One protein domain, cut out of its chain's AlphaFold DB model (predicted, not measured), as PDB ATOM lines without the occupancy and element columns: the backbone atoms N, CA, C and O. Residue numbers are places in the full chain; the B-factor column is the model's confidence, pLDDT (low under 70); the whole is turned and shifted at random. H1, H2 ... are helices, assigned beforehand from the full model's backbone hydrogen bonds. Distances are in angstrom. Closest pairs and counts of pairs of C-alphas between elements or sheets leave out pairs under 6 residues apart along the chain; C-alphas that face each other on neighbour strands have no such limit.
ATOM      1  N   GLN A  15      93.981 128.022 129.474       93.50
ATOM      2  CA  GLN A  15      93.402 126.928 130.265       93.50
ATOM      3  C   GLN A  15      92.247 126.236 129.533       93.50
ATOM      4  O   GLN A  15      92.242 125.016 129.433       93.50
ATOM      5  N   ASN A  16      91.336 127.011 128.941       95.19
ATOM      6  CA  ASN A  16      90.192 126.491 128.191       95.19
ATOM      7  C   ASN A  16      90.617 125.550 127.053       95.19
ATOM      8  O   ASN A  16      90.062 124.469 126.902       95.19
ATOM      9  N   LEU A  17      91.659 125.917 126.304       93.00
ATOM     10  CA  LEU A  17      92.166 125.082 125.216       93.00
ATOM     11  C   LEU A  17      92.853 123.813 125.752       93.00
ATOM     12  O   LEU A  17      92.794 122.757 125.129       93.00
ATOM     13  N   SER A  18      93.502 123.895 126.917       93.44
ATOM     14  CA  SER A  18      94.090 122.725 127.585       93.44
ATOM     15  C   SER A  18      93.027 121.735 128.072       93.44
ATOM     16  O   SER A  18      93.222 120.514 127.991       93.44
ATOM     17  N   ASP A  19      91.903 122.263 128.555       94.94
ATOM     18  CA  ASP A  19      90.757 121.481 129.007       94.94
ATOM     19  C   ASP A  19      90.111 120.751 127.823       94.94
ATOM     20  O   ASP A  19      89.960 119.531 127.890       94.94
ATOM     21  N   GLU A  20      89.876 121.446 126.703       93.75
ATOM     22  CA  GLU A  20      89.377 120.850 125.453       93.75
ATOM     23  C   GLU A  20      90.297 119.729 124.946       93.75
ATOM     24  O   GLU A  20      89.854 118.607 124.707       93.75
ATOM     25  N   VAL A  21      91.612 119.976 124.857       92.44
ATOM     26  CA  VAL A  21      92.589 118.942 124.460       92.44
ATOM     27  C   VAL A  21      92.533 117.739 125.402       92.44
ATOM     28  O   VAL A  21      92.694 116.597 124.974       92.44
ATOM     29  N   THR A  22      92.314 117.970 126.697       93.00
ATOM     30  CA  THR A  22      92.195 116.895 127.683       93.00
ATOM     31  C   THR A  22      90.900 116.103 127.527       93.00
ATOM     32  O   THR A  22      90.933 114.886 127.713       93.00
ATOM     33  N   GLU A  23      89.793 116.763 127.209       95.62
ATOM     34  CA  GLU A  23      88.496 116.140 126.959       95.62
ATOM     35  C   GLU A  23      88.543 115.267 125.702       95.62
ATOM     36  O   GLU A  23      88.325 114.057 125.797       95.62
ATOM     37  N   PHE A  24      88.990 115.820 124.572       93.88
ATOM     38  CA  PHE A  24      89.132 115.071 123.322       93.88
ATOM     39  C   PHE A  24      90.127 113.916 123.438       93.88
ATOM     40  O   PHE A  24      89.871 112.822 122.940       93.88
ATOM     41  N   ALA A  25      91.250 114.109 124.138       94.25
ATOM     42  CA  ALA A  25      92.213 113.034 124.364       94.25
ATOM     43  C   ALA A  25      91.603 111.866 125.159       94.25
ATOM     44  O   ALA A  25      91.905 110.706 124.876       94.25
ATOM     45  N   LYS A  26      90.737 112.156 126.143       94.19
ATOM     46  CA  LYS A  26      90.020 111.122 126.905       94.19
ATOM     47  C   LYS A  26      88.989 110.407 126.038       94.19
ATOM     48  O   LYS A  26      88.947 109.182 126.062       94.19
ATOM     49  N   GLU A  27      88.189 111.153 125.285       94.62
ATOM     50  CA  GLU A  27      87.113 110.599 124.460       94.62
ATOM     51  C   GLU A  27      87.650 109.724 123.318       94.62
ATOM     52  O   GLU A  27      87.153 108.625 123.081       94.62
ATOM     53  N   LEU A  28      88.734 110.159 122.674       91.25
ATOM     54  CA  LEU A  28      89.397 109.427 121.591       91.25
ATOM     55  C   LEU A  28      90.373 108.353 122.095       91.25
ATOM     56  O   LEU A  28      90.962 107.635 121.288       91.25
ATOM     57  N   ASN A  29      90.558 108.239 123.415       92.31
ATOM     58  CA  ASN A  29      91.515 107.342 124.064       92.31
ATOM     59  C   ASN A  29      92.947 107.478 123.497       92.31
ATOM     60  O   ASN A  29      93.634 106.498 123.205       92.31
ATOM     61  N   GLN A  30      93.386 108.725 123.314       90.19
ATOM     62  CA  GLN A  30      94.682 109.086 122.743       90.19
ATOM     63  C   GLN A  30      95.530 109.883 123.737       90.19
ATOM     64  O   GLN A  30      95.039 110.541 124.654       90.19
ATOM     65  N   ASN A  31      96.852 109.857 123.552       91.75
ATOM     66  CA  ASN A  31      97.739 110.710 124.335       91.75
ATOM     67  C   ASN A  31      97.576 112.173 123.889       91.75
ATOM     68  O   ASN A  31      97.605 112.460 122.693       91.75
ATOM     69  N   LYS A  32      97.499 113.106 124.847       90.44
ATOM     70  CA  LYS A  32      97.457 114.558 124.590       90.44
ATOM     71  C   LYS A  32      98.563 115.000 123.631       90.44
ATOM     72  O   LYS A  32      98.316 115.795 122.736       90.44
ATOM     73  N   SER A  33      99.777 114.465 123.798       89.00
ATOM     74  CA  SER A  33     100.905 114.801 122.923       89.00
ATOM     75  C   SER A  33     100.642 114.392 121.477       89.00
ATOM     76  O   SER A  33     100.989 115.140 120.576       89.00
ATOM     77  N   THR A  34     100.035 113.225 121.254       89.62
ATOM     78  CA  THR A  34      99.703 112.735 119.911       89.62
ATOM     79  C   THR A  34      98.610 113.585 119.282       89.62
ATOM     80  O   THR A  34      98.744 113.974 118.128       89.62
ATOM     81  N   LEU A  35      97.580 113.934 120.057       91.31
ATOM     82  CA  LEU A  35      96.492 114.794 119.599       91.31
ATOM     83  C   LEU A  35      97.008 116.185 119.191       91.31
ATOM     84  O   LEU A  35      96.684 116.678 118.115       91.31
ATOM     85  N   VAL A  36      97.864 116.794 120.019       91.25
ATOM     86  CA  VAL A  36      98.489 118.091 119.714       91.25
ATOM     87  C   VAL A  36      99.396 117.991 118.487       91.25
ATOM     88  O   VAL A  36      99.353 118.875 117.636       91.25
ATOM     89  N   SER A  37     100.188 116.921 118.355       90.88
ATOM     90  CA  SER A  37     101.013 116.702 117.161       90.88
ATOM     91  C   SER A  37     100.169 116.616 115.891       90.88
ATOM     92  O   SER A  37     100.470 117.314 114.930       90.88
ATOM     93  N   GLN A  38      99.081 115.843 115.909       91.62
ATOM     94  CA  GLN A  38      98.169 115.728 114.768       91.62
ATOM     95  C   GLN A  38      97.538 117.077 114.414       91.62
ATOM     96  O   GLN A  38      97.533 117.470 113.252       91.62
ATOM     97  N   ALA A  39      97.051 117.823 115.410       92.19
ATOM     98  CA  ALA A  39      96.471 119.144 115.183       92.19
ATOM     99  C   ALA A  39      97.471 120.124 114.540       92.19
ATOM    100  O   ALA A  39      97.104 120.880 113.639       92.19
ATOM    101  N   LEU A  40      98.735 120.096 114.975       92.94
ATOM    102  CA  LEU A  40      99.799 120.912 114.388       92.94
ATOM    103  C   LEU A  40     100.125 120.494 112.951       92.94
ATOM    104  O   LEU A  40     100.280 121.375 112.112       92.94
ATOM    105  N   GLU A  41     100.190 119.193 112.651       93.06
ATOM    106  CA  GLU A  41     100.395 118.688 111.284       93.06
ATOM    107  C   GLU A  41      99.295 119.190 110.340       93.06
ATOM    108  O   GLU A  41      99.592 119.832 109.335       93.06
ATOM    109  N   PHE A  42      98.023 119.025 110.723       94.31
ATOM    110  CA  PHE A  42      96.893 119.532 109.939       94.31
ATOM    111  C   PHE A  42      96.942 121.050 109.733       94.31
ATOM    112  O   PHE A  42      96.625 121.553 108.651       94.31
ATOM    113  N   TYR A  43      97.320 121.802 110.768       95.12
ATOM    114  CA  TYR A  43      97.429 123.252 110.658       95.12
ATOM    115  C   TYR A  43      98.592 123.673 109.752       95.12
ATOM    116  O   TYR A  43      98.456 124.621 108.977       95.12
ATOM    117  N   PHE A  44      99.722 122.968 109.803       94.75
ATOM    118  CA  PHE A  44     100.864 123.249 108.942       94.75
ATOM    119  C   PHE A  44     100.589 122.923 107.478       94.75
ATOM    120  O   PHE A  44     100.940 123.748 106.641       94.75
ATOM    121  N   ASP A  45      99.864 121.849 107.162       93.94
ATOM    122  CA  ASP A  45      99.411 121.582 105.789       93.94
ATOM    123  C   ASP A  45      98.565 122.741 105.242       93.94
ATOM    124  O   ASP A  45      98.728 123.195 104.104       93.94
ATOM    125  N   HIS A  46      97.674 123.278 106.079       94.69
ATOM    126  CA  HIS A  46      96.878 124.444 105.720       94.69
ATOM    127  C   HIS A  46      97.745 125.693 105.486       94.69
ATOM    128  O   HIS A  46      97.537 126.417 104.506       94.69
ATOM    129  N   LEU A  47      98.721 125.951 106.362       94.75
ATOM    130  CA  LEU A  47      99.647 127.072 106.205       94.75
ATOM    131  C   LEU A  47     100.528 126.928 104.962       94.75
ATOM    132  O   LEU A  47     100.748 127.923 104.270       94.75
ATOM    133  N   ASP A  48     100.977 125.720 104.635       94.88
ATOM    134  CA  ASP A  48     101.781 125.450 103.444       94.88
ATOM    135  C   ASP A  48     101.024 125.825 102.170       94.88
ATOM    136  O   ASP A  48     101.568 126.510 101.298       94.88
ATOM    137  N   LEU A  49      99.733 125.492 102.094       93.44
ATOM    138  CA  LEU A  49      98.876 125.925 100.990       93.44
ATOM    139  C   LEU A  49      98.749 127.452 100.915       93.44
ATOM    140  O   LEU A  49      98.810 128.025  99.821       93.44
ATOM    141  N   GLN A  50      98.595 128.135 102.054       93.94
ATOM    142  CA  GLN A  50      98.539 129.601 102.072       93.94
ATOM    143  C   GLN A  50      99.851 130.231 101.593       93.94
ATOM    144  O   GLN A  50      99.834 131.178 100.802       93.94
ATOM    145  N   ILE A  51     100.989 129.695 102.035       93.44
ATOM    146  CA  ILE A  51     102.318 130.162 101.638       93.44
ATOM    147  C   ILE A  51     102.546 129.906 100.147       93.44
ATOM    148  O   ILE A  51     103.003 130.806  99.442       93.44
ATOM    149  N   ALA A  52     102.194 128.723  99.641       91.94
ATOM    150  CA  ALA A  52     102.295 128.393  98.223       91.94
ATOM    151  C   ALA A  52     101.453 129.345  97.366       91.94
ATOM    152  O   ALA A  52     101.941 129.886  96.374       91.94
ATOM    153  N   LYS A  53     100.218 129.636  97.791       91.31
ATOM    154  CA  LYS A  53      99.357 130.618  97.124       91.31
ATOM    155  C   LYS A  53      99.980 132.011  97.128       91.31
ATOM    156  O   LYS A  53      99.980 132.676  96.095       91.31
ATOM    157  N   LYS A  54     100.532 132.450  98.262       91.31
ATOM    158  CA  LYS A  54     101.222 133.742  98.363       91.31
ATOM    159  C   LYS A  54     102.408 133.812  97.395       91.31
ATOM    160  O   LYS A  54     102.458 134.726  96.581       91.31
ATOM    161  N   ARG A  55     103.291 132.808  97.414       89.19
ATOM    162  CA  ARG A  55     104.447 132.699  96.502       89.19
ATOM    163  C   ARG A  55     104.035 132.643  95.031       89.19
ATOM    164  O   ARG A  55     104.740 133.170  94.184       89.19
ATOM    165  N   SER A  56     102.895 132.023  94.726       86.38
ATOM    166  CA  SER A  56     102.352 131.971  93.365       86.38
ATOM    167  C   SER A  56     101.827 133.323  92.876       86.38
ATOM    168  O   SER A  56     101.774 133.541  91.668       86.38
ATOM    169  N   LEU A  57     101.375 134.192  93.781       85.44
ATOM    170  CA  LEU A  57     100.863 135.528  93.458       85.44
ATOM    171  C   LEU A  57     101.970 136.585  93.444       85.44
ATOM    172  O   LEU A  57     101.831 137.614  92.779       85.44
ATOM    173  N   GLU A  58     103.061 136.344  94.168       82.31
ATOM    174  CA  GLU A  58     104.279 137.136  94.066       82.31
ATOM    175  C   GLU A  58     104.823 137.014  92.634       82.31
ATOM    176  O   GLU A  58     105.259 135.951  92.191       82.31
ATOM    177  N   LYS A  59     104.757 138.121  91.879       64.62
ATOM    178  CA  LYS A  59     105.352 138.244  90.542       64.62
ATOM    179  C   LYS A  59     106.873 138.273  90.669       64.62
ATOM    180  O   LYS A  59     107.491 139.330  90.585       64.62
ATOM    181  N   ASN A  60     107.455 137.112  90.913       68.75
ATOM    182  CA  ASN A  60     108.892 136.920  90.825       68.75
ATOM    183  C   ASN A  60     109.326 136.984  89.356       68.75
ATOM    184  O   ASN A  60     108.531 136.703  88.454       68.75
ATOM    185  N   GLU A  61     110.580 137.365  89.110       72.06
ATOM    186  CA  GLU A  61     111.164 137.312  87.770       72.06
ATOM    187  C   GLU A  61     111.081 135.874  87.249       72.06
ATOM    188  O   GLU A  61     111.697 134.950  87.780       72.06
ATOM    189  N   THR A  62     110.255 135.665  86.228       73.19
ATOM    190  CA  THR A  62     110.113 134.363  85.584       73.19
ATOM    191  C   THR A  62     111.172 134.238  84.504       73.19
ATOM    192  O   THR A  62     111.203 135.049  83.577       73.19
ATOM    193  N   ILE A  63     111.998 133.203  84.575       79.19
ATOM    194  CA  ILE A  63     112.906 132.846  83.485       79.19
ATOM    195  C   ILE A  63     112.270 131.763  82.613       79.19
ATOM    196  O   ILE A  63     111.528 130.904  83.091       79.19
ATOM    197  N   SER A  64     112.554 131.796  81.312       81.56
ATOM    198  CA  SER A  64     112.149 130.720  80.408       81.56
ATOM    199  C   SER A  64     112.887 129.426  80.757       81.56
ATOM    200  O   SER A  64     114.043 129.457  81.177       81.56
ATOM    201  N   LEU A  65     112.272 128.273  80.482       78.94
ATOM    202  CA  LEU A  65     112.921 126.961  80.624       78.94
ATOM    203  C   LEU A  65     114.252 126.880  79.856       78.94
ATOM    204  O   LEU A  65     115.178 126.201  80.289       78.94
ATOM    205  N   LYS A  66     114.359 127.585  78.721       81.62
ATOM    206  CA  LYS A  66     115.601 127.658  77.936       81.62
ATOM    207  C   LYS A  66     116.709 128.417  78.662       81.62
ATOM    208  O   LYS A  66     117.869 128.060  78.501       81.62
ATOM    209  N   ASP A  67     116.360 129.446  79.425       81.56
ATOM    210  CA  ASP A  67     117.325 130.272  80.150       81.56
ATOM    211  C   ASP A  67     117.704 129.627  81.485       81.56
ATOM    212  O   ASP A  67     118.871 129.662  81.859       81.56
ATOM    213  N   MET A  68     116.774 128.912  82.131       81.44
ATOM    214  CA  MET A  68     117.091 128.069  83.290       81.44
ATOM    215  C   MET A  68     118.128 126.991  82.937       81.44
ATOM    216  O   MET A  68     119.113 126.840  83.652       81.44
ATOM    217  N   ARG A  69     117.956 126.299  81.801       79.75
ATOM    218  CA  ARG A  69     118.888 125.256  81.332       79.75
ATOM    219  C   ARG A  69     120.294 125.762  81.013       79.75
ATOM    220  O   ARG A  69     121.214 124.965  80.997       79.75
ATOM    221  N   LYS A  70     120.457 127.055  80.716       81.31
ATOM    222  CA  LYS A  70     121.778 127.672  80.501       81.31
ATOM    223  C   LYS A  70     122.469 128.054  81.811       81.31
ATOM    224  O   LYS A  70     123.674 128.247  81.807       81.31
TER     225      LYS A  70
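Overview. This is residues 15 to 70 of the 76 residues of the protein "CopG family transcriptional regulator" of Aliarcobacter butzleri (UniProt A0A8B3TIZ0). One long helix, H2, makes the length of an extended rod; the shorter H1 meets its first end at a corner, and beyond its other end a link leads to the small H3, which touches no helix. The printed part has 56 residues with three named helices, in the order H1, H2, H3, and no named strand: the class is all helix. It is extended, with a radius of gyration of the C-alphas of 20.2 A and spans of 58 by 21 by 13 A.

Arrangement. Start at H1, residues 15 to 27, whose residues 21 to 25 alone touch residues 32 to 36 of H2, residues 32 to 57. Their closest C-alphas, those of Ala 25 and Lys 32, are 5.5 A apart. The two run opposite ways at a steep tilt of 67 degrees. H3, residues 65 to 70, is apart from both. Every O i to N i+4 pair is within hydrogen-bond range in H1 and H2, and 1 of 2 in H3.

Along the chain. Find C-alpha 15 at (93.402, 126.928, 130.265); from there H1 runs 18.4 A to C-alpha 27. H2 covers 37.7 A, and H3 covers 8.9 A, ending at C-alpha 70, (121.778, 127.672, 80.501).

Size, cuts and confidence. The farthest C-alphas, Lys 26 and Lys 70, are 58.6 A apart. Residues 37 to 70 stand free. The printed part has no cut; the link H1 to H2 is tight, H2 to H3 short. Residues 59 to 60 have pLDDT under 70.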